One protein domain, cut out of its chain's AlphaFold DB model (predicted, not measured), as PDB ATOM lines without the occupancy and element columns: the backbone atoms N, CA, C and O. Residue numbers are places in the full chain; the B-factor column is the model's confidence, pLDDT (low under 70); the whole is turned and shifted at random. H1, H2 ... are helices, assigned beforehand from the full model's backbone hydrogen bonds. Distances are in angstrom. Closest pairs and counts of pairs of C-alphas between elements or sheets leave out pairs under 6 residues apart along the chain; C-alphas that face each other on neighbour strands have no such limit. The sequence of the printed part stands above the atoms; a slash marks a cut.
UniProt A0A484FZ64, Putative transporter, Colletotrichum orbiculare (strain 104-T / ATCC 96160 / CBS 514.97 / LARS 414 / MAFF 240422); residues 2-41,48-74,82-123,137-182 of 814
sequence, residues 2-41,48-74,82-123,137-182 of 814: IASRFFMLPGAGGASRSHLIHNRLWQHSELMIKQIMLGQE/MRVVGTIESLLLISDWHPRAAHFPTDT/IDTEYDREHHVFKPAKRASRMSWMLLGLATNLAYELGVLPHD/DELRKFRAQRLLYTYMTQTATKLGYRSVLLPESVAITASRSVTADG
ATOM      1  N   ILE A   2     -52.392  -9.167 -20.189       72.38
ATOM      2  CA  ILE A   2     -51.596  -7.930 -20.072       72.38
ATOM      3  C   ILE A   2     -52.196  -7.009 -18.999       72.38
ATOM      4  O   ILE A   2     -51.583  -6.813 -17.962       72.38
ATOM      5  N   ALA A   3     -53.446  -6.563 -19.152       72.81
ATOM      6  CA  ALA A   3     -54.087  -5.667 -18.178       72.81
ATOM      7  C   ALA A   3     -54.129  -6.220 -16.738       72.81
ATOM      8  O   ALA A   3     -53.906  -5.477 -15.790       72.81
ATOM      9  N   SER A   4     -54.349  -7.529 -16.564       70.62
ATOM     10  CA  SER A   4     -54.374  -8.172 -15.240       70.62
ATOM     11  C   SER A   4     -53.002  -8.236 -14.553       70.62
ATOM     12  O   SER A   4     -52.957  -8.559 -13.374       70.62
ATOM     13  N   ARG A   5     -51.903  -7.958 -15.272       66.19
ATOM     14  CA  ARG A   5     -50.549  -7.813 -14.712       66.19
ATOM     15  C   ARG A   5     -50.312  -6.411 -14.136       66.19
ATOM     16  O   ARG A   5     -49.673  -6.292 -13.107       66.19
ATOM     17  N   PHE A   6     -50.852  -5.367 -14.768       67.56
ATOM     18  CA  PHE A   6     -50.600  -3.968 -14.373       67.56
ATOM     19  C   PHE A   6     -51.690  -3.375 -13.480       67.56
ATOM     20  O   PHE A   6     -51.477  -2.349 -12.841       67.56
ATOM     21  N   PHE A   7     -52.872  -3.990 -13.452       71.25
ATOM     22  CA  PHE A   7     -54.019  -3.458 -12.733       71.25
ATOM     23  C   PHE A   7     -54.203  -4.148 -11.379       71.25
ATOM     24  O   PHE A   7     -54.667  -5.289 -11.301       71.25
ATOM     25  N   MET A   8     -53.867  -3.428 -10.307       68.75
ATOM     26  CA  MET A   8     -54.109  -3.858  -8.931       68.75
ATOM     27  C   MET A   8     -55.523  -3.464  -8.507       68.75
ATOM     28  O   MET A   8     -55.914  -2.302  -8.599       68.75
ATOM     29  N   LEU A   9     -56.304  -4.439  -8.045       77.38
ATOM     30  CA  LEU A   9     -57.668  -4.189  -7.581       77.38
ATOM     31  C   LEU A   9     -57.641  -3.518  -6.195       77.38
ATOM     32  O   LEU A   9     -56.813  -3.894  -5.367       77.38
ATOM     33  N   PRO A  10     -58.536  -2.563  -5.892       79.25
ATOM     34  CA  PRO A  10     -58.616  -1.963  -4.560       79.25
ATOM     35  C   PRO A  10     -59.183  -2.945  -3.513       79.25
ATOM     36  O   PRO A  10     -59.998  -3.814  -3.834       79.25
ATOM     37  N   GLY A  11     -58.792  -2.778  -2.241       81.06
ATOM     38  CA  GLY A  11     -59.337  -3.506  -1.080       81.06
ATOM     39  C   GLY A  11     -58.403  -4.549  -0.444       81.06
ATOM     40  O   GLY A  11     -57.309  -4.828  -0.938       81.06
ATOM     41  N   ALA A  12     -58.842  -5.148   0.672       65.56
ATOM     42  CA  ALA A  12     -58.099  -6.203   1.366       65.56
ATOM     43  C   ALA A  12     -58.001  -7.459   0.477       65.56
ATOM     44  O   ALA A  12     -59.011  -8.077   0.130       65.56
ATOM     45  N   GLY A  13     -56.781  -7.808   0.060       69.12
ATOM     46  CA  GLY A  13     -56.515  -8.886  -0.902       69.12
ATOM     47  C   GLY A  13     -56.485  -8.452  -2.373       69.12
ATOM     48  O   GLY A  13     -56.433  -9.301  -3.258       69.12
ATOM     49  N   GLY A  14     -56.499  -7.148  -2.663       70.06
ATOM     50  CA  GLY A  14     -56.364  -6.606  -4.018       70.06
ATOM     51  C   GLY A  14     -55.138  -7.112  -4.789       70.06
ATOM     52  O   GLY A  14     -55.238  -7.421  -5.975       70.06
ATOM     53  N   ALA A  15     -54.020  -7.287  -4.075       66.38
ATOM     54  CA  ALA A  15     -52.765  -7.803  -4.616       66.38
ATOM     55  C   ALA A  15     -52.817  -9.293  -4.989       66.38
ATOM     56  O   ALA A  15     -52.351  -9.682  -6.049       66.38
ATOM     57  N   SER A  16     -53.443 -10.144  -4.171       71.25
ATOM     58  CA  SER A  16     -53.521 -11.583  -4.466       71.25
ATOM     59  C   SER A  16     -54.557 -11.915  -5.545       71.25
ATOM     60  O   SER A  16     -54.427 -12.908  -6.267       71.25
ATOM     61  N   ARG A  17     -55.591 -11.079  -5.698       75.38
ATOM     62  CA  ARG A  17     -56.670 -11.286  -6.674       75.38
ATOM     63  C   ARG A  17     -56.215 -11.116  -8.120       75.38
ATOM     64  O   ARG A  17     -56.622 -11.918  -8.957       75.38
ATOM     65  N   SER A  18     -55.386 -10.115  -8.425       74.62
ATOM     66  CA  SER A  18     -54.846  -9.916  -9.781       74.62
ATOM     67  C   SER A  18     -54.050 -11.144 -10.244       74.62
ATOM     68  O   SER A  18     -54.241 -11.615 -11.367       74.62
ATOM     69  N   HIS A  19     -53.264 -11.746  -9.344       74.06
ATOM     70  CA  HIS A  19     -52.512 -12.976  -9.601       74.06
ATOM     71  C   HIS A  19     -53.412 -14.179  -9.891       74.06
ATOM     72  O   HIS A  19     -53.208 -14.881 -10.884       74.06
ATOM     73  N   LEU A  20     -54.453 -14.397  -9.080       76.38
ATOM     74  CA  LEU A  20     -55.402 -15.488  -9.307       76.38
ATOM     75  C   LEU A  20     -56.136 -15.334 -10.649       76.38
ATOM     76  O   LEU A  20     -56.325 -16.313 -11.373       76.38
ATOM     77  N   ILE A  21     -56.529 -14.103 -10.997       82.25
ATOM     78  CA  ILE A  21     -57.165 -13.790 -12.283       82.25
ATOM     79  C   ILE A  21     -56.195 -14.073 -13.433       82.25
ATOM     80  O   ILE A  21     -56.588 -14.703 -14.414       82.25
ATOM     81  N   HIS A  22     -54.934 -13.652 -13.314       80.19
ATOM     82  CA  HIS A  22     -53.912 -13.919 -14.322       80.19
ATOM     83  C   HIS A  22     -53.724 -15.428 -14.541       80.19
ATOM     84  O   HIS A  22     -53.752 -15.868 -15.688       80.19
ATOM     85  N   ASN A  23     -53.611 -16.223 -13.470       78.69
ATOM     86  CA  ASN A  23     -53.434 -17.674 -13.577       78.69
ATOM     87  C   ASN A  23     -54.637 -18.359 -14.251       78.69
ATOM     88  O   ASN A  23     -54.478 -19.146 -15.180       78.69
ATOM     89  N   ARG A  24     -55.866 -17.994 -13.866       82.62
ATOM     90  CA  ARG A  24     -57.080 -18.534 -14.508       82.62
ATOM     91  C   ARG A  24     -57.175 -18.170 -15.991       82.62
ATOM     92  O   ARG A  24     -57.565 -19.002 -16.805       82.62
ATOM     93  N   LEU A  25     -56.821 -16.934 -16.351       84.69
ATOM     94  CA  LEU A  25     -56.780 -16.505 -17.752       84.69
ATOM     95  C   LEU A  25     -55.708 -17.262 -18.546       84.69
ATOM     96  O   LEU A  25     -55.946 -17.597 -19.709       84.69
ATOM     97  N   TRP A  26     -54.560 -17.541 -17.924       84.56
ATOM     98  CA  TRP A  26     -53.506 -18.348 -18.524       84.56
ATOM     99  C   TRP A  26     -53.970 -19.779 -18.789       84.56
ATOM    100  O   TRP A  26     -53.888 -20.210 -19.930       84.56
ATOM    101  N   GLN A  27     -54.550 -20.469 -17.803       83.25
ATOM    102  CA  GLN A  27     -55.096 -21.824 -17.982       83.25
ATOM    103  C   GLN A  27     -56.099 -21.886 -19.144       83.25
ATOM    104  O   GLN A  27     -56.105 -22.826 -19.937       83.25
ATOM    105  N   HIS A  28     -56.928 -20.850 -19.292       85.25
ATOM    106  CA  HIS A  28     -57.849 -20.752 -20.420       85.25
ATOM    107  C   HIS A  28     -57.125 -20.563 -21.764       85.25
ATOM    108  O   HIS A  28     -57.454 -21.233 -22.743       85.25
ATOM    109  N   SER A  29     -56.117 -19.689 -21.806       84.75
ATOM    110  CA  SER A  29     -55.294 -19.451 -22.999       84.75
ATOM    111  C   SER A  29     -54.458 -20.679 -23.376       84.75
ATOM    112  O   SER A  29     -54.335 -20.998 -24.553       84.75
ATOM    113  N   GLU A  30     -53.945 -21.418 -22.396       84.25
ATOM    114  CA  GLU A  30     -53.216 -22.671 -22.584       84.25
ATOM    115  C   GLU A  30     -54.103 -23.732 -23.245       84.25
ATOM    116  O   GLU A  30     -53.689 -24.375 -24.208       84.25
ATOM    117  N   LEU A  31     -55.350 -23.879 -22.787       84.25
ATOM    118  CA  LEU A  31     -56.323 -24.773 -23.420       84.25
ATOM    119  C   LEU A  31     -56.620 -24.368 -24.870       84.25
ATOM    120  O   LEU A  31     -56.718 -25.241 -25.729       84.25
ATOM    121  N   MET A  32     -56.727 -23.067 -25.159       84.38
ATOM    122  CA  MET A  32     -56.897 -22.570 -26.531       84.38
ATOM    123  C   MET A  32     -55.674 -22.873 -27.406       84.38
ATOM    124  O   MET A  32     -55.831 -23.342 -28.532       84.38
ATOM    125  N   ILE A  33     -54.456 -22.677 -26.891       85.56
ATOM    126  CA  ILE A  33     -53.211 -23.006 -27.603       85.56
ATOM    127  C   ILE A  33     -53.138 -24.513 -27.889       85.56
ATOM    128  O   ILE A  33     -52.837 -24.902 -29.017       85.56
ATOM    129  N   LYS A  34     -53.479 -25.368 -26.913       83.56
ATOM    130  CA  LYS A  34     -53.551 -26.830 -27.094       83.56
ATOM    131  C   LYS A  34     -54.566 -27.226 -28.166       83.56
ATOM    132  O   LYS A  34     -54.287 -28.106 -28.973       83.56
ATOM    133  N   GLN A  35     -55.721 -26.565 -28.212       81.75
ATOM    134  CA  GLN A  35     -56.734 -26.809 -29.244       81.75
ATOM    135  C   GLN A  35     -56.249 -26.414 -30.641       81.75
ATOM    136  O   GLN A  35     -56.439 -27.186 -31.579       81.75
ATOM    137  N   ILE A  36     -55.572 -25.267 -30.774       83.06
ATOM    138  CA  ILE A  36     -54.943 -24.846 -32.036       83.06
ATOM    139  C   ILE A  36     -53.887 -25.873 -32.468       83.06
ATOM    140  O   ILE A  36     -53.894 -26.307 -33.616       83.06
ATOM    141  N   MET A  37     -53.024 -26.306 -31.542       82.25
ATOM    142  CA  MET A  37     -51.967 -27.288 -31.803       82.25
ATOM    143  C   MET A  37     -52.524 -28.642 -32.270       82.25
ATOM    144  O   MET A  37     -52.006 -29.220 -33.219       82.25
ATOM    145  N   LEU A  38     -53.580 -29.144 -31.624       81.19
ATOM    146  CA  LEU A  38     -54.212 -30.427 -31.963       81.19
ATOM    147  C   LEU A  38     -55.213 -30.326 -33.124       81.19
ATOM    148  O   LEU A  38     -55.840 -31.320 -33.485       81.19
ATOM    149  N   GLY A  39     -55.415 -29.127 -33.678       72.88
ATOM    150  CA  GLY A  39     -56.406 -28.864 -34.717       72.88
ATOM    151  C   GLY A  39     -57.858 -29.104 -34.285       72.88
ATOM    152  O   GLY A  39     -58.733 -29.224 -35.140       72.88
ATOM    153  N   GLN A  40     -58.125 -29.177 -32.979       70.62
ATOM    154  CA  GLN A  40     -59.448 -29.446 -32.428       70.62
ATOM    155  C   GLN A  40     -60.282 -28.163 -32.406       70.62
ATOM    156  O   GLN A  40     -60.133 -27.325 -31.516       70.62
ATOM    157  N   GLU A  41     -61.199 -28.015 -33.359       63.75
ATOM    158  CA  GLU A  41     -62.216 -26.963 -33.311       63.75
ATOM    159  C   GLU A  41     -63.510 -27.493 -32.688       63.75
ATOM    160  O   GLU A  41     -64.057 -28.515 -33.103       63.75
ATOM    161  N   MET A  48     -61.418 -19.975 -33.860       73.56
ATOM    162  CA  MET A  48     -60.082 -19.733 -33.287       73.56
ATOM    163  C   MET A  48     -58.999 -19.494 -34.349       73.56
ATOM    164  O   MET A  48     -57.931 -18.983 -34.024       73.56
ATOM    165  N   ARG A  49     -59.258 -19.811 -35.621       83.25
ATOM    166  CA  ARG A  49     -58.334 -19.569 -36.742       83.25
ATOM    167  C   ARG A  49     -58.622 -18.226 -37.406       83.25
ATOM    168  O   ARG A  49     -59.291 -18.144 -38.431       83.25
ATOM    169  N   VAL A  50     -58.148 -17.149 -36.786       87.94
ATOM    170  CA  VAL A  50     -58.280 -15.777 -37.299       87.94
ATOM    171  C   VAL A  50     -56.946 -15.038 -37.218       87.94
ATOM    172  O   VAL A  50     -56.076 -15.401 -36.432       87.94
ATOM    173  N   VAL A  51     -56.787 -13.954 -37.985       85.69
ATOM    174  CA  VAL A  51     -55.574 -13.107 -37.931       85.69
ATOM    175  C   VAL A  51     -55.329 -12.571 -36.512       85.69
ATOM    176  O   VAL A  51     -54.187 -12.477 -36.074       85.69
ATOM    177  N   GLY A  52     -56.398 -12.317 -35.747       87.56
ATOM    178  CA  GLY A  52     -56.298 -11.932 -34.336       87.56
ATOM    179  C   GLY A  52     -55.627 -12.985 -33.445       87.56
ATOM    180  O   GLY A  52     -55.018 -12.632 -32.439       87.56
ATOM    181  N   THR A  53     -55.670 -14.264 -33.822       89.12
ATOM    182  CA  THR A  53     -54.966 -15.344 -33.119       89.12
ATOM    183  C   THR A  53     -53.464 -15.261 -33.364       89.12
ATOM    184  O   THR A  53     -52.699 -15.407 -32.418       89.12
ATOM    185  N   ILE A  54     -53.035 -14.928 -34.590       89.19
ATOM    186  CA  ILE A  54     -51.620 -14.654 -34.913       89.19
ATOM    187  C   ILE A  54     -51.117 -13.479 -34.069       89.19
ATOM    188  O   ILE A  54     -50.091 -13.588 -33.404       89.19
ATOM    189  N   GLU A  55     -51.864 -12.374 -34.051       89.94
ATOM    190  CA  GLU A  55     -51.534 -11.187 -33.248       89.94
ATOM    191  C   GLU A  55     -51.465 -11.515 -31.748       89.94
ATOM    192  O   GLU A  55     -50.563 -11.056 -31.051       89.94
ATOM    193  N   SER A  56     -52.376 -12.356 -31.255       89.00
ATOM    194  CA  SER A  56     -52.390 -12.790 -29.855       89.00
ATOM    195  C   SER A  56     -51.185 -13.668 -29.509       89.00
ATOM    196  O   SER A  56     -50.574 -13.467 -28.461       89.00
ATOM    197  N   LEU A  57     -50.803 -14.605 -30.384       89.50
ATOM    198  CA  LEU A  57     -49.608 -15.435 -30.203       89.50
ATOM    199  C   LEU A  57     -48.329 -14.589 -30.217       89.50
ATOM    200  O   LEU A  57     -47.462 -14.804 -29.370       89.50
ATOM    201  N   LEU A  58     -48.243 -13.588 -31.104       88.75
ATOM    202  CA  LEU A  58     -47.143 -12.617 -31.125       88.75
ATOM    203  C   LEU A  58     -47.046 -11.859 -29.795       88.75
ATOM    204  O   LEU A  58     -45.976 -11.817 -29.189       88.75
ATOM    205  N   LEU A  59     -48.164 -11.335 -29.287       86.62
ATOM    206  CA  LEU A  59     -48.195 -10.631 -28.000       86.62
ATOM    207  C   LEU A  59     -47.773 -11.527 -26.826       86.62
ATOM    208  O   LEU A  59     -47.001 -11.093 -25.972       86.62
ATOM    209  N   ILE A  60     -48.236 -12.781 -26.780       84.38
ATOM    210  CA  ILE A  60     -47.855 -13.736 -25.722       84.38
ATOM    211  C   ILE A  60     -46.365 -14.091 -25.814       84.38
ATOM    212  O   ILE A  60     -45.708 -14.203 -24.777       84.38
ATOM    213  N   SER A  61     -45.826 -14.223 -27.032       82.75
ATOM    214  CA  SER A  61     -44.414 -14.552 -27.259       82.75
ATOM    215  C   SER A  61     -43.448 -13.474 -26.757       82.75
ATOM    216  O   SER A  61     -42.317 -13.797 -26.412       82.75
ATOM    217  N   ASP A  62     -43.883 -12.218 -26.674       78.69
ATOM    218  CA  ASP A  62     -43.001 -11.091 -26.349       78.69
ATOM    219  C   ASP A  62     -43.209 -10.519 -24.934       78.69
ATOM    220  O   ASP A  62     -42.308  -9.923 -24.344       78.69
ATOM    221  N   TRP A  63     -44.394 -10.715 -24.348       76.94
ATOM    222  CA  TRP A  63     -44.700 -10.245 -22.989       76.94
ATOM    223  C   TRP A  63     -44.400 -11.280 -21.902       76.94
ATOM    224  O   TRP A  63     -44.260 -10.889 -20.742       76.94
ATOM    225  N   HIS A  64     -44.298 -12.556 -22.294       74.56
ATOM    226  CA  HIS A  64     -44.156 -13.756 -21.464       74.56
ATOM    227  C   HIS A  64     -45.191 -13.858 -20.317       74.56
ATOM    228  O   HIS A  64     -45.221 -13.036 -19.395       74.56
ATOM    229  N   PRO A  65     -46.074 -14.870 -20.324       69.12
ATOM    230  CA  PRO A  65     -47.024 -15.060 -19.235       69.12
ATOM    231  C   PRO A  65     -46.285 -15.505 -17.970       69.12
ATOM    232  O   PRO A  65     -45.359 -16.308 -18.045       69.12
ATOM    233  N   ARG A  66     -46.725 -15.048 -16.789       66.50
ATOM    234  CA  ARG A  66     -46.080 -15.396 -15.506       66.50
ATOM    235  C   ARG A  66     -45.952 -16.911 -15.321       66.50
ATOM    236  O   ARG A  66     -44.927 -17.403 -14.867       66.50
ATOM    237  N   ALA A  67     -46.983 -17.649 -15.721       61.50
ATOM    238  CA  ALA A  67     -47.028 -19.105 -15.639       61.50
ATOM    239  C   ALA A  67     -46.010 -19.819 -16.550       61.50
ATOM    240  O   ALA A  67     -45.696 -20.972 -16.292       61.50
ATOM    241  N   ALA A  68     -45.450 -19.155 -17.570       59.06
ATOM    242  CA  ALA A  68     -44.368 -19.720 -18.382       59.06
ATOM    243  C   ALA A  68     -43.020 -19.764 -17.644       59.06
ATOM    244  O   ALA A  68     -42.132 -20.524 -18.025       59.06
ATOM    245  N   HIS A  69     -42.858 -18.945 -16.600       57.97
ATOM    246  CA  HIS A  69     -41.645 -18.902 -15.785       57.97
ATOM    247  C   HIS A  69     -41.631 -19.968 -14.684       57.97
ATOM    248  O   HIS A  69     -40.563 -20.286 -14.165       57.97
ATOM    249  N   PHE A  70     -42.785 -20.555 -14.364       53.53
ATOM    250  CA  PHE A  70     -42.897 -21.660 -13.421       53.53
ATOM    251  C   PHE A  70     -43.032 -22.997 -14.147       53.53
ATOM    252  O   PHE A  70     -43.465 -23.035 -15.300       53.53
ATOM    253  N   PRO A  71     -42.631 -24.113 -13.520       48.31
ATOM    254  CA  PRO A  71     -43.126 -25.419 -13.932       48.31
ATOM    255  C   PRO A  71     -44.653 -25.403 -13.864       48.31
ATOM    256  O   PRO A  71     -45.238 -24.699 -13.036       48.31
ATOM    257  N   THR A  72     -45.306 -26.155 -14.744       45.34
ATOM    258  CA  THR A  72     -46.753 -26.364 -14.605       45.34
ATOM    259  C   THR A  72     -47.046 -26.991 -13.238       45.34
ATOM    260  O   THR A  72     -46.223 -27.752 -12.742       45.34
ATOM    261  N   ASP A  73     -48.222 -26.742 -12.646       43.56
ATOM    262  CA  ASP A  73     -48.626 -27.354 -11.361       43.56
ATOM    263  C   ASP A  73     -48.534 -28.908 -11.373       43.56
ATOM    264  O   ASP A  73     -48.572 -29.555 -10.328       43.56
ATOM    265  N   THR A  74     -48.420 -29.510 -12.566       39.91
ATOM    266  CA  THR A  74     -48.220 -30.941 -12.836       39.91
ATOM    267  C   THR A  74     -46.757 -31.376 -13.008       39.91
ATOM    268  O   THR A  74     -46.452 -32.541 -12.760       39.91
ATOM    269  N   ILE A  82     -34.392 -26.715  -5.097       36.38
ATOM    270  CA  ILE A  82     -33.135 -26.078  -5.442       36.38
ATOM    271  C   ILE A  82     -32.841 -25.069  -4.343       36.38
ATOM    272  O   ILE A  82     -33.591 -24.117  -4.142       36.38
ATOM    273  N   ASP A  83     -31.808 -25.392  -3.564       32.84
ATOM    274  CA  ASP A  83     -31.365 -24.670  -2.377       32.84
ATOM    275  C   ASP A  83     -31.438 -23.156  -2.629       32.84
ATOM    276  O   ASP A  83     -30.877 -22.649  -3.600       32.84
ATOM    277  N   THR A  84     -32.166 -22.421  -1.783       37.72
ATOM    278  CA  THR A  84     -32.420 -20.980  -1.991       37.72
ATOM    279  C   THR A  84     -31.145 -20.128  -1.996       37.72
ATOM    280  O   THR A  84     -31.200 -18.955  -2.375       37.72
ATOM    281  N   GLU A  85     -30.006 -20.697  -1.586       33.78
ATOM    282  CA  GLU A  85     -28.672 -20.110  -1.754       33.78
ATOM    283  C   GLU A  85     -27.942 -20.586  -3.024       33.78
ATOM    284  O   GLU A  85     -27.260 -19.767  -3.633       33.78
ATOM    285  N   TYR A  86     -28.143 -21.832  -3.471       36.53
ATOM    286  CA  TYR A  86     -27.506 -22.428  -4.664       36.53
ATOM    287  C   TYR A  86     -28.216 -22.056  -5.982       36.53
ATOM    288  O   TYR A  86     -27.608 -22.033  -7.047       36.53
ATOM    289  N   ASP A  87     -29.512 -21.729  -5.941       43.31
ATOM    290  CA  ASP A  87     -30.311 -21.453  -7.144       43.31
ATOM    291  C   ASP A  87     -30.616 -19.962  -7.337       43.31
ATOM    292  O   ASP A  87     -31.416 -19.641  -8.204       43.31
ATOM    293  N   ARG A  88     -30.022 -19.004  -6.602       44.50
ATOM    294  CA  ARG A  88     -30.318 -17.571  -6.865       44.50
ATOM    295  C   ARG A  88     -30.001 -17.155  -8.300       44.50
ATOM    296  O   ARG A  88     -30.741 -16.358  -8.865       44.50
ATOM    297  N   GLU A  89     -28.954 -17.717  -8.888       43.47
ATOM    298  CA  GLU A  89     -28.554 -17.476 -10.279       43.47
ATOM    299  C   GLU A  89     -29.455 -18.248 -11.254       43.47
ATOM    300  O   GLU A  89     -30.115 -17.688 -12.130       43.47
ATOM    301  N   HIS A  90     -29.586 -19.553 -11.048       44.75
ATOM    302  CA  HIS A  90     -30.386 -20.449 -11.877       44.75
ATOM    303  C   HIS A  90     -31.910 -20.164 -11.834       44.75
ATOM    304  O   HIS A  90     -32.595 -20.378 -12.841       44.75
ATOM    305  N   HIS A  91     -32.439 -19.608 -10.737       49.00
ATOM    306  CA  HIS A  91     -33.809 -19.089 -10.596       49.00
ATOM    307  C   HIS A  91     -34.098 -17.897 -11.509       49.00
ATOM    308  O   HIS A  91     -35.263 -17.534 -11.689       49.00
ATOM    309  N   VAL A  92     -33.067 -17.254 -12.049       54.62
ATOM    310  CA  VAL A  92     -33.201 -16.113 -12.949       54.62
ATOM    311  C   VAL A  92     -33.006 -16.558 -14.403       54.62
ATOM    312  O   VAL A  92     -33.792 -16.180 -15.274       54.62
ATOM    313  N   PHE A  93     -32.033 -17.436 -14.666       57.62
ATOM    314  CA  PHE A  93     -31.682 -17.867 -16.024       57.62
ATOM    315  C   PHE A  93     -32.584 -18.971 -16.591       57.62
ATOM    316  O   PHE A  93     -33.024 -18.874 -17.742       57.62
ATOM    317  N   LYS A  94     -32.933 -20.002 -15.802       59.03
ATOM    318  CA  LYS A  94     -33.787 -21.115 -16.271       59.03
ATOM    319  C   LYS A  94     -35.170 -20.630 -16.739       59.03
ATOM    320  O   LYS A  94     -35.592 -21.042 -17.826       59.03
ATOM    321  N   PRO A  95     -35.873 -19.737 -16.008       60.25
ATOM    322  CA  PRO A  95     -37.160 -19.218 -16.468       60.25
ATOM    323  C   PRO A  95     -37.054 -18.391 -17.743       60.25
ATOM    324  O   PRO A  95     -37.985 -18.390 -18.548       60.25
ATOM    325  N   ALA A  96     -35.938 -17.695 -17.942       64.38
ATOM    326  CA  ALA A  96     -35.731 -16.874 -19.120       64.38
ATOM    327  C   ALA A  96     -35.405 -17.733 -20.359       64.38
ATOM    328  O   ALA A  96     -35.981 -17.521 -21.424       64.38
ATOM    329  N   LYS A  97     -34.618 -18.803 -20.194       67.62
ATOM    330  CA  LYS A  97     -34.380 -19.824 -21.231       67.62
ATOM    331  C   LYS A  97     -35.662 -20.550 -21.641       67.62
ATOM    332  O   LYS A  97     -35.927 -20.754 -22.828       67.62
ATOM    333  N   ARG A  98     -36.487 -20.932 -20.661       68.81
ATOM    334  CA  ARG A  98     -37.808 -21.532 -20.906       68.81
ATOM    335  C   ARG A  98     -38.714 -20.567 -21.672       68.81
ATOM    336  O   ARG A  98     -39.366 -20.988 -22.625       68.81
ATOM    337  N   ALA A  99     -38.696 -19.286 -21.306       71.94
ATOM    338  CA  ALA A  99     -39.449 -18.247 -21.994       71.94
ATOM    339  C   ALA A  99     -39.011 -18.089 -23.462       71.94
ATOM    340  O   ALA A  99     -39.871 -18.144 -24.339       71.94
ATOM    341  N   SER A 100     -37.705 -18.014 -23.758       73.50
ATOM    342  CA  SER A 100     -37.190 -17.945 -25.139       73.50
ATOM    343  C   SER A 100     -37.618 -19.157 -25.986       73.50
ATOM    344  O   SER A 100     -38.101 -18.997 -27.109       73.50
ATOM    345  N   ARG A 101     -37.524 -20.381 -25.440       76.25
ATOM    346  CA  ARG A 101     -37.957 -21.620 -26.125       76.25
ATOM    347  C   ARG A 101     -39.462 -21.664 -26.375       76.25
ATOM    348  O   ARG A 101     -39.910 -22.084 -27.441       76.25
ATOM    349  N   MET A 102     -40.251 -21.220 -25.403       77.44
ATOM    350  CA  MET A 102     -41.698 -21.133 -25.549       77.44
ATOM    351  C   MET A 102     -42.086 -20.116 -26.620       77.44
ATOM    352  O   MET A 102     -42.948 -20.405 -27.447       77.44
ATOM    353  N   SER A 103     -41.435 -18.953 -26.648       81.62
ATOM    354  CA  SER A 103     -41.657 -17.947 -27.687       81.62
ATOM    355  C   SER A 103     -41.356 -18.497 -29.070       81.62
ATOM    356  O   SER A 103     -42.161 -18.300 -29.975       81.62
ATOM    357  N   TRP A 104     -40.281 -19.274 -29.226       85.50
ATOM    358  CA  TRP A 104     -39.995 -19.979 -30.476       85.50
ATOM    359  C   TRP A 104     -41.130 -20.926 -30.896       85.50
ATOM    360  O   TRP A 104     -41.579 -20.890 -32.041       85.50
ATOM    361  N   MET A 105     -41.658 -21.722 -29.961       85.25
ATOM    362  CA  MET A 105     -42.780 -22.629 -30.226       85.25
ATOM    363  C   MET A 105     -44.063 -21.875 -30.616       85.25
ATOM    364  O   MET A 105     -44.725 -22.240 -31.588       85.25
ATOM    365  N   LEU A 106     -44.413 -20.808 -29.890       88.06
ATOM    366  CA  LEU A 106     -45.601 -19.992 -30.168       88.06
ATOM    367  C   LEU A 106     -45.495 -19.260 -31.509       88.06
ATOM    368  O   LEU A 106     -46.479 -19.192 -32.245       88.06
ATOM    369  N   LEU A 107     -44.308 -18.749 -31.844       88.94
ATOM    370  CA  LEU A 107     -44.035 -18.143 -33.145       88.94
ATOM    371  C   LEU A 107     -44.135 -19.181 -34.267       88.94
ATOM    372  O   LEU A 107     -44.723 -18.884 -35.301       88.94
ATOM    373  N   GLY A 108     -43.654 -20.410 -34.053       87.50
ATOM    374  CA  GLY A 108     -43.832 -21.519 -34.997       87.50
ATOM    375  C   GLY A 108     -45.309 -21.840 -35.261       87.50
ATOM    376  O   GLY A 108     -45.722 -21.965 -36.414       87.50
ATOM    377  N   LEU A 109     -46.136 -21.881 -34.210       87.75
ATOM    378  CA  LEU A 109     -47.592 -22.036 -34.343       87.75
ATOM    379  C   LEU A 109     -48.228 -20.860 -35.100       87.75
ATOM    380  O   LEU A 109     -49.065 -21.074 -35.978       87.75
ATOM    381  N   ALA A 110     -47.814 -19.626 -34.797       90.12
ATOM    382  CA  ALA A 110     -48.287 -18.429 -35.486       90.12
ATOM    383  C   ALA A 110     -47.926 -18.449 -36.980       90.12
ATOM    384  O   ALA A 110     -48.748 -18.068 -37.811       90.12
ATOM    385  N   THR A 111     -46.736 -18.940 -37.332       88.62
ATOM    386  CA  THR A 111     -46.297 -19.123 -38.721       88.62
ATOM    387  C   THR A 111     -47.123 -20.168 -39.454       88.62
ATOM    388  O   THR A 111     -47.583 -19.893 -40.561       88.62
ATOM    389  N   ASN A 112     -47.395 -21.319 -38.838       87.62
ATOM    390  CA  ASN A 112     -48.253 -22.343 -39.443       87.62
ATOM    391  C   ASN A 112     -49.665 -21.804 -39.718       87.62
ATOM    392  O   ASN A 112     -50.198 -21.964 -40.815       87.62
ATOM    393  N   LEU A 113     -50.240 -21.082 -38.754       87.31
ATOM    394  CA  LEU A 113     -51.558 -20.467 -38.898       87.31
ATOM    395  C   LEU A 113     -51.551 -19.322 -39.929       87.31
ATOM    396  O   LEU A 113     -52.532 -19.113 -40.641       87.31
ATOM    397  N   ALA A 114     -50.438 -18.599 -40.069       87.31
ATOM    398  CA  ALA A 114     -50.264 -17.575 -41.096       87.31
ATOM    399  C   ALA A 114     -50.233 -18.160 -42.518       87.31
ATOM    400  O   ALA A 114     -50.769 -17.530 -43.435       87.31
ATOM    401  N   TYR A 115     -49.653 -19.350 -42.705       85.50
ATOM    402  CA  TYR A 115     -49.721 -20.084 -43.972       85.50
ATOM    403  C   TYR A 115     -51.141 -20.571 -44.276       85.50
ATOM    404  O   TYR A 115     -51.606 -20.416 -45.402       85.50
ATOM    405  N   GLU A 116     -51.850 -21.090 -43.274       84.06
ATOM    406  CA  GLU A 116     -53.231 -21.565 -43.420       84.06
ATOM    407  C   GLU A 116     -54.213 -20.436 -43.779       84.06
ATOM    408  O   GLU A 116     -55.063 -20.592 -44.653       84.06
ATOM    409  N   LEU A 117     -54.082 -19.269 -43.142       83.06
ATOM    410  CA  LEU A 117     -54.955 -18.111 -43.381       83.06
ATOM    411  C   LEU A 117     -54.576 -17.281 -44.622       83.06
ATOM    412  O   LEU A 117     -55.189 -16.232 -44.877       83.06
ATOM    413  N   GLY A 118     -53.549 -17.702 -45.367       78.50
ATOM    414  CA  GLY A 118     -53.028 -16.979 -46.528       78.50
ATOM    415  C   GLY A 118     -52.470 -15.594 -46.182       78.50
ATOM    416  O   GLY A 118     -52.559 -14.672 -46.988       78.50
ATOM    417  N   VAL A 119     -51.960 -15.411 -44.959       81.69
ATOM    418  CA  VAL A 119     -51.196 -14.213 -44.560       81.69
ATOM    419  C   VAL A 119     -49.775 -14.297 -45.117       81.69
ATOM    420  O   VAL A 119     -49.215 -13.290 -45.543       81.69
ATOM    421  N   LEU A 120     -49.209 -15.506 -45.141       78.00
ATOM    422  CA  LEU A 120     -47.977 -15.826 -45.852       78.00
ATOM    423  C   LEU A 120     -48.328 -16.504 -47.187       78.00
ATOM    424  O   LEU A 120     -49.113 -17.454 -47.189       78.00
ATOM    425  N   PRO A 121     -47.783 -16.035 -48.324       68.00
ATOM    426  CA  PRO A 121     -48.085 -16.619 -49.626       68.00
ATOM    427  C   PRO A 121     -47.503 -18.038 -49.748       68.00
ATOM    428  O   PRO A 121     -46.349 -18.261 -49.386       68.00
ATOM    429  N   HIS A 122     -48.301 -18.978 -50.271       56.16
ATOM    430  CA  HIS A 122     -47.876 -20.351 -50.593       56.16
ATOM    431  C   HIS A 122     -47.127 -20.437 -51.939       56.16
ATOM    432  O   HIS A 122     -46.229 -21.259 -52.075       56.16
ATOM    433  N   ASP A 123     -47.450 -19.555 -52.898       52.44
ATOM    434  CA  ASP A 123     -46.884 -19.551 -54.254       52.44
ATOM    435  C   ASP A 123     -46.176 -18.233 -54.603       52.44
ATOM    436  O   ASP A 123     -46.675 -17.133 -54.348       52.44
ATOM    437  N   ASP A 137     -58.679  -5.346 -43.987       75.06
ATOM    438  CA  ASP A 137     -58.239  -6.705 -43.671       75.06
ATOM    439  C   ASP A 137     -56.907  -7.062 -44.341       75.06
ATOM    440  O   ASP A 137     -56.044  -7.655 -43.695       75.06
ATOM    441  N   GLU A 138     -56.677  -6.650 -45.590       75.81
ATOM    442  CA  GLU A 138     -55.385  -6.830 -46.268       75.81
ATOM    443  C   GLU A 138     -54.273  -6.027 -45.586       75.81
ATOM    444  O   GLU A 138     -53.182  -6.552 -45.359       75.81
ATOM    445  N   LEU A 139     -54.562  -4.793 -45.155       78.19
ATOM    446  CA  LEU A 139     -53.634  -3.991 -44.353       78.19
ATOM    447  C   LEU A 139     -53.309  -4.668 -43.016       78.19
ATOM    448  O   LEU A 139     -52.162  -4.648 -42.571       78.19
ATOM    449  N   ARG A 140     -54.295  -5.286 -42.357       83.69
ATOM    450  CA  ARG A 140     -54.072  -6.037 -41.113       83.69
ATOM    451  C   ARG A 140     -53.188  -7.264 -41.344       83.69
ATOM    452  O   ARG A 140     -52.227  -7.450 -40.599       83.69
ATOM    453  N   LYS A 141     -53.440  -8.041 -42.402       82.81
ATOM    454  CA  LYS A 141     -52.598  -9.186 -42.797       82.81
ATOM    455  C   LYS A 141     -51.164  -8.755 -43.104       82.81
ATOM    456  O   LYS A 141     -50.224  -9.367 -42.606       82.81
ATOM    457  N   PHE A 142     -50.995  -7.658 -43.838       80.38
ATOM    458  CA  PHE A 142     -49.684  -7.104 -44.168       80.38
ATOM    459  C   PHE A 142     -48.897  -6.668 -42.918       80.38
ATOM    460  O   PHE A 142     -47.715  -6.983 -42.774       80.38
ATOM    461  N   ARG A 143     -49.550  -5.997 -41.958       84.12
ATOM    462  CA  ARG A 143     -48.914  -5.632 -40.680       84.12
ATOM    463  C   ARG A 143     -48.509  -6.861 -39.867       84.12
ATOM    464  O   ARG A 143     -47.385  -6.909 -39.367       84.12
ATOM    465  N   ALA A 144     -49.388  -7.862 -39.785       85.94
ATOM    466  CA  ALA A 144     -49.102  -9.122 -39.104       85.94
ATOM    467  C   ALA A 144     -47.915  -9.862 -39.743       85.94
ATOM    468  O   ALA A 144     -47.052 -10.351 -39.021       85.94
ATOM    469  N   GLN A 145     -47.813  -9.873 -41.077       86.19
ATOM    470  CA  GLN A 145     -46.688 -10.462 -41.811       86.19
ATOM    471  C   GLN A 145     -45.348  -9.803 -41.446       86.19
ATOM    472  O   GLN A 145     -44.375 -10.503 -41.157       86.19
ATOM    473  N   ARG A 146     -45.290  -8.464 -41.428       85.88
ATOM    474  CA  ARG A 146     -44.067  -7.713 -41.090       85.88
ATOM    475  C   ARG A 146     -43.620  -7.952 -39.655       85.88
ATOM    476  O   ARG A 146     -42.434  -8.169 -39.409       85.88
ATOM    477  N   LEU A 147     -44.566  -7.935 -38.717       88.50
ATOM    478  CA  LEU A 147     -44.287  -8.238 -37.318       88.50
ATOM    479  C   LEU A 147     -43.785  -9.679 -37.190       88.50
ATOM    480  O   LEU A 147     -42.686  -9.884 -36.693       88.50
ATOM    481  N   LEU A 148     -44.515 -10.660 -37.725       88.44
ATOM    482  CA  LEU A 148     -44.147 -12.074 -37.636       88.44
ATOM    483  C   LEU A 148     -42.732 -12.350 -38.163       88.44
ATOM    484  O   LEU A 148     -41.967 -13.041 -37.497       88.44
ATOM    485  N   TYR A 149     -42.356 -11.766 -39.305       86.69
ATOM    486  CA  TYR A 149     -40.994 -11.882 -39.832       86.69
ATOM    487  C   TYR A 149     -39.942 -11.317 -38.870       86.69
ATOM    488  O   TYR A 149     -38.915 -11.956 -38.627       86.69
ATOM    489  N   THR A 150     -40.211 -10.142 -38.304       87.00
ATOM    490  CA  THR A 150     -39.286  -9.454 -37.397       87.00
ATOM    491  C   THR A 150     -39.091 -10.248 -36.103       87.00
ATOM    492  O   THR A 150     -37.966 -10.613 -35.765       87.00
ATOM    493  N   TYR A 151     -40.192 -10.627 -35.446       87.81
ATOM    494  CA  TYR A 151     -40.180 -11.414 -34.209       87.81
ATOM    495  C   TYR A 151     -39.528 -12.785 -34.393       87.81
ATOM    496  O   TYR A 151     -38.729 -13.201 -33.553       87.81
ATOM    497  N   MET A 152     -39.830 -13.479 -35.494       86.50
ATOM    498  CA  MET A 152     -39.229 -14.777 -35.803       86.50
ATOM    499  C   MET A 152     -37.721 -14.652 -36.019       86.50
ATOM    500  O   MET A 152     -36.952 -15.431 -35.462       86.50
ATOM    501  N   THR A 153     -37.292 -13.655 -36.797       84.62
ATOM    502  CA  THR A 153     -35.872 -13.451 -37.099       84.62
ATOM    503  C   THR A 153     -35.092 -13.092 -35.840       84.62
ATOM    504  O   THR A 153     -34.073 -13.717 -35.580       84.62
ATOM    505  N   GLN A 154     -35.588 -12.172 -35.014       82.50
ATOM    506  CA  GLN A 154     -34.913 -11.784 -33.770       82.50
ATOM    507  C   GLN A 154     -34.872 -12.913 -32.736       82.50
ATOM    508  O   GLN A 154     -33.887 -13.070 -32.024       82.50
ATOM    509  N   THR A 155     -35.925 -13.728 -32.649       80.44
ATOM    510  CA  THR A 155     -35.920 -14.885 -31.739       80.44
ATOM    511  C   THR A 155     -34.946 -15.961 -32.231       80.44
ATOM    512  O   THR A 155     -34.248 -16.564 -31.422       80.44
ATOM    513  N   ALA A 156     -34.834 -16.158 -33.551       80.12
ATOM    514  CA  ALA A 156     -33.855 -17.066 -34.148       80.12
ATOM    515  C   ALA A 156     -32.408 -16.595 -33.937       80.12
ATOM    516  O   ALA A 156     -31.564 -17.412 -33.574       80.12
ATOM    517  N   THR A 157     -32.118 -15.300 -34.135       76.56
ATOM    518  CA  THR A 157     -30.772 -14.734 -33.917       76.56
ATOM    519  C   THR A 157     -30.380 -14.781 -32.451       76.56
ATOM    520  O   THR A 157     -29.227 -15.059 -32.127       76.56
ATOM    521  N   LYS A 158     -31.349 -14.576 -31.555       73.75
ATOM    522  CA  LYS A 158     -31.142 -14.741 -30.124       73.75
ATOM    523  C   LYS A 158     -30.790 -16.188 -29.781       73.75
ATOM    524  O   LYS A 158     -29.752 -16.399 -29.185       73.75
ATOM    525  N   LEU A 159     -31.571 -17.170 -30.238       71.62
ATOM    526  CA  LEU A 159     -31.361 -18.600 -29.949       71.62
ATOM    527  C   LEU A 159     -30.217 -19.268 -30.743       71.62
ATOM    528  O   LEU A 159     -29.946 -20.451 -30.541       71.62
ATOM    529  N   GLY A 160     -29.574 -18.559 -31.675       68.06
ATOM    530  CA  GLY A 160     -28.492 -19.103 -32.507       68.06
ATOM    531  C   GLY A 160     -28.953 -20.096 -33.584       68.06
ATOM    532  O   GLY A 160     -28.174 -20.933 -34.045       68.06
ATOM    533  N   TYR A 161     -30.220 -20.051 -34.007       71.94
ATOM    534  CA  TYR A 161     -30.733 -20.979 -35.019       71.94
ATOM    535  C   TYR A 161     -30.293 -20.598 -36.440       71.94
ATOM    536  O   TYR A 161     -30.532 -19.491 -36.917       71.94
ATOM    537  N   ARG A 162     -29.695 -21.567 -37.155       59.28
ATOM    538  CA  ARG A 162     -29.099 -21.386 -38.498       59.28
ATOM    539  C   ARG A 162     -30.109 -21.031 -39.590       59.28
ATOM    540  O   ARG A 162     -29.778 -20.280 -40.507       59.28
ATOM    541  N   SER A 163     -31.315 -21.592 -39.507       60.50
ATOM    542  CA  SER A 163     -32.374 -21.419 -40.500       60.50
ATOM    543  C   SER A 163     -33.579 -20.746 -39.859       60.50
ATOM    544  O   SER A 163     -34.187 -21.285 -38.933       60.50
ATOM    545  N   VAL A 164     -33.925 -19.562 -40.358       63.62
ATOM    546  CA  VAL A 164     -35.207 -18.939 -40.032       63.62
ATOM    547  C   VAL A 164     -36.279 -19.732 -40.776       63.62
ATOM    548  O   VAL A 164     -36.180 -19.909 -41.985       63.62
ATOM    549  N   LEU A 165     -37.322 -20.173 -40.070       60.81
ATOM    550  CA  LEU A 165     -38.472 -20.906 -40.633       60.81
ATOM    551  C   LEU A 165     -39.166 -20.191 -41.813       60.81
ATOM    552  O   LEU A 165     -39.957 -20.806 -42.521       60.81
ATOM    553  N   LEU A 166     -38.898 -18.898 -42.019       67.94
ATOM    554  CA  LEU A 166     -39.491 -18.073 -43.066       67.94
ATOM    555  C   LEU A 166     -38.524 -17.895 -44.253       67.94
ATOM    556  O   LEU A 166     -37.418 -17.385 -44.053       67.94
ATOM    557  N   PRO A 167     -38.951 -18.225 -45.489       67.12
ATOM    558  CA  PRO A 167     -38.175 -17.982 -46.703       67.12
ATOM    559  C   PRO A 167     -37.859 -16.497 -46.936       67.12
ATOM    560  O   PRO A 167     -38.634 -15.607 -46.586       67.12
ATOM    561  N   GLU A 168     -36.752 -16.215 -47.624       67.00
ATOM    562  CA  GLU A 168     -36.299 -14.850 -47.937       67.00
ATOM    563  C   GLU A 168     -37.277 -14.066 -48.839       67.00
ATOM    564  O   GLU A 168     -37.385 -12.844 -48.749       67.00
ATOM    565  N   SER A 169     -38.106 -14.764 -49.620       65.56
ATOM    566  CA  SER A 169     -39.210 -14.169 -50.390       65.56
ATOM    567  C   SER A 169     -40.242 -13.443 -49.511       65.56
ATOM    568  O   SER A 169     -40.818 -12.426 -49.918       65.56
ATOM    569  N   VAL A 170     -40.450 -13.920 -48.279       69.31
ATOM    570  CA  VAL A 170     -41.314 -13.274 -47.282       69.31
ATOM    571  C   VAL A 170     -40.672 -11.981 -46.785       69.31
ATOM    572  O   VAL A 170     -41.381 -10.996 -46.593       69.31
ATOM    573  N   ALA A 171     -39.343 -11.942 -46.651       66.62
ATOM    574  CA  ALA A 171     -38.601 -10.740 -46.270       66.62
ATOM    575  C   ALA A 171     -38.741  -9.631 -47.320       66.62
ATOM    576  O   ALA A 171     -38.972  -8.472 -46.974       66.62
ATOM    577  N   ILE A 172     -38.653  -9.996 -48.604       67.38
ATOM    578  CA  ILE A 172     -38.834  -9.074 -49.733       67.38
ATOM    579  C   ILE A 172     -40.261  -8.518 -49.732       67.38
ATOM    580  O   ILE A 172     -40.462  -7.309 -49.850       67.38
ATOM    581  N   THR A 173     -41.256  -9.386 -49.533       64.75
ATOM    582  CA  THR A 173     -42.672  -8.992 -49.467       64.75
ATOM    583  C   THR A 173     -42.947  -8.074 -48.273       64.75
ATOM    584  O   THR A 173     -43.614  -7.054 -48.428       64.75
ATOM    585  N   ALA A 174     -42.369  -8.374 -47.108       62.84
ATOM    586  CA  ALA A 174     -42.486  -7.571 -45.892       62.84
ATOM    587  C   ALA A 174     -41.818  -6.186 -46.005       62.84
ATOM    588  O   ALA A 174     -42.243  -5.250 -45.326       62.84
ATOM    589  N   SER A 175     -40.799  -6.034 -46.859       63.47
ATOM    590  CA  SER A 175     -40.134  -4.745 -47.106       63.47
ATOM    591  C   SER A 175     -40.837  -3.831 -48.116       63.47
ATOM    592  O   SER A 175     -40.474  -2.664 -48.225       63.47
ATOM    593  N   ARG A 176     -41.848  -4.314 -48.851       66.88
ATOM    594  CA  ARG A 176     -42.585  -3.476 -49.814       66.88
ATOM    595  C   ARG A 176     -43.505  -2.503 -49.076       66.88
ATOM    596  O   ARG A 176     -44.377  -2.928 -48.332       66.88
ATOM    597  N   SER A 177     -43.366  -1.197 -49.295       58.84
ATOM    598  CA  SER A 177     -44.278  -0.211 -48.704       58.84
ATOM    599  C   SER A 177     -45.648  -0.243 -49.385       58.84
ATOM    600  O   SER A 177     -45.738  -0.048 -50.596       58.84
ATOM    601  N   VAL A 178     -46.719  -0.421 -48.611       58.84
ATOM    602  CA  VAL A 178     -48.095  -0.262 -49.098       58.84
ATOM    603  C   VAL A 178     -48.552   1.176 -48.832       58.84
ATOM    604  O   VAL A 178     -48.664   1.589 -47.675       58.84
ATOM    605  N   THR A 179     -48.802   1.945 -49.891       53.06
ATOM    606  CA  THR A 179     -49.404   3.285 -49.821       53.06
ATOM    607  C   THR A 179     -50.927   3.146 -49.773       53.06
ATOM    608  O   THR A 179     -51.536   2.761 -50.768       53.06
ATOM    609  N   ALA A 180     -51.548   3.421 -48.623       52.19
ATOM    610  CA  ALA A 180     -53.004   3.446 -48.472       52.19
ATOM    611  C   ALA A 180     -53.471   4.815 -47.952       52.19
ATOM    612  O   ALA A 180     -52.859   5.386 -47.048       52.19
ATOM    613  N   ASP A 181     -54.559   5.315 -48.536       49.47
ATOM    614  CA  ASP A 181     -55.032   6.708 -48.511       49.47
ATOM    615  C   ASP A 181     -55.901   7.074 -47.280       49.47
ATOM    616  O   ASP A 181     -56.886   7.802 -47.373       49.47
ATOM    617  N   GLY A 182     -55.574   6.567 -46.084       52.88
ATOM    618  CA  GLY A 182     -56.370   6.814 -44.870       52.88
ATOM    619  C   GLY A 182     -55.544   6.879 -43.584       52.88
ATOM    620  O   GLY A 182     -54.687   6.030 -43.354       52.88
TER     621      GLY A 182
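What this domain is: This is residues 2 to 41, 48 to 74, 82 to 123 and 137 to 182 of the 814 residues of the protein "Putative transporter" of Colletotrichum orbiculare (strain 104-T / ATCC 96160 / CBS 514.97 / LARS 414 / MAFF 240422) (UniProt A0A484FZ64). H3, H4 and H5 make an up-and-down bundle, each running against the one before; H2 reaches past one side with H1 at its start, and H6 packs on H5. Residues 83 to 89 stick out. There are 155 printed residues with six named helices, H1 to H6, all helix; the whole is only just loose, close to compact, radius of gyration of the C-alphas 18.3 A, spans 53 by 37 by 33 A.

How they stand to each other: Start at H1, residues 2 to 6, which touches residues 18 to 22 alone of H2, residues 14 to 37; closest C-alphas Ser 4 and Ser 18, 5.8 A. Next, H3, residues 51 to 63, touches residues 102 to 114 alone of H4, residues 90 to 116, opposite ways at a shallow tilt of 14 degrees; closest C-alphas Ser 61 and Ser 103, 4.4 A. The hub H5, residues 137 to 159, touches H3, closest C-alphas Glu 55 and Ala 144, 6.7 A, and H4, Leu 107 and Met 152, 6.4 A. With residues 142 to 149 alone it touches H6, residues 168 to 175; closest C-alphas Arg 146 and Ala 174, 5.1 A. Every O i to N i+4 pair is within hydrogen-bond range in H3, H5 and H6; H2 has 18 of 20, H4 21 of 23, and H1 0 of 1, with 2 of 2 O i to N i+3.

Where its parts are: Find C-alpha 2 at (-51.596, -7.930, -20.072), where H1 begins, and C-alpha 175 at (-40.134, -4.745, -47.106), where H6 ends. First to last C-alpha, H2 runs 34.9 A, H4 39.0 A and H5 32.4 A.

The domain as a whole: Look for three cuts, between C-alphas 41 and 48, 7.5 A, 74 and 82, 17.5 A, and 123 and 137, 20.1 A. The links H1 to H2 and H5 to H6 are short. Mean pLDDT of the printed part is 72.5; 59 residues are under 70, among them 82 to 98 and 162 to 182.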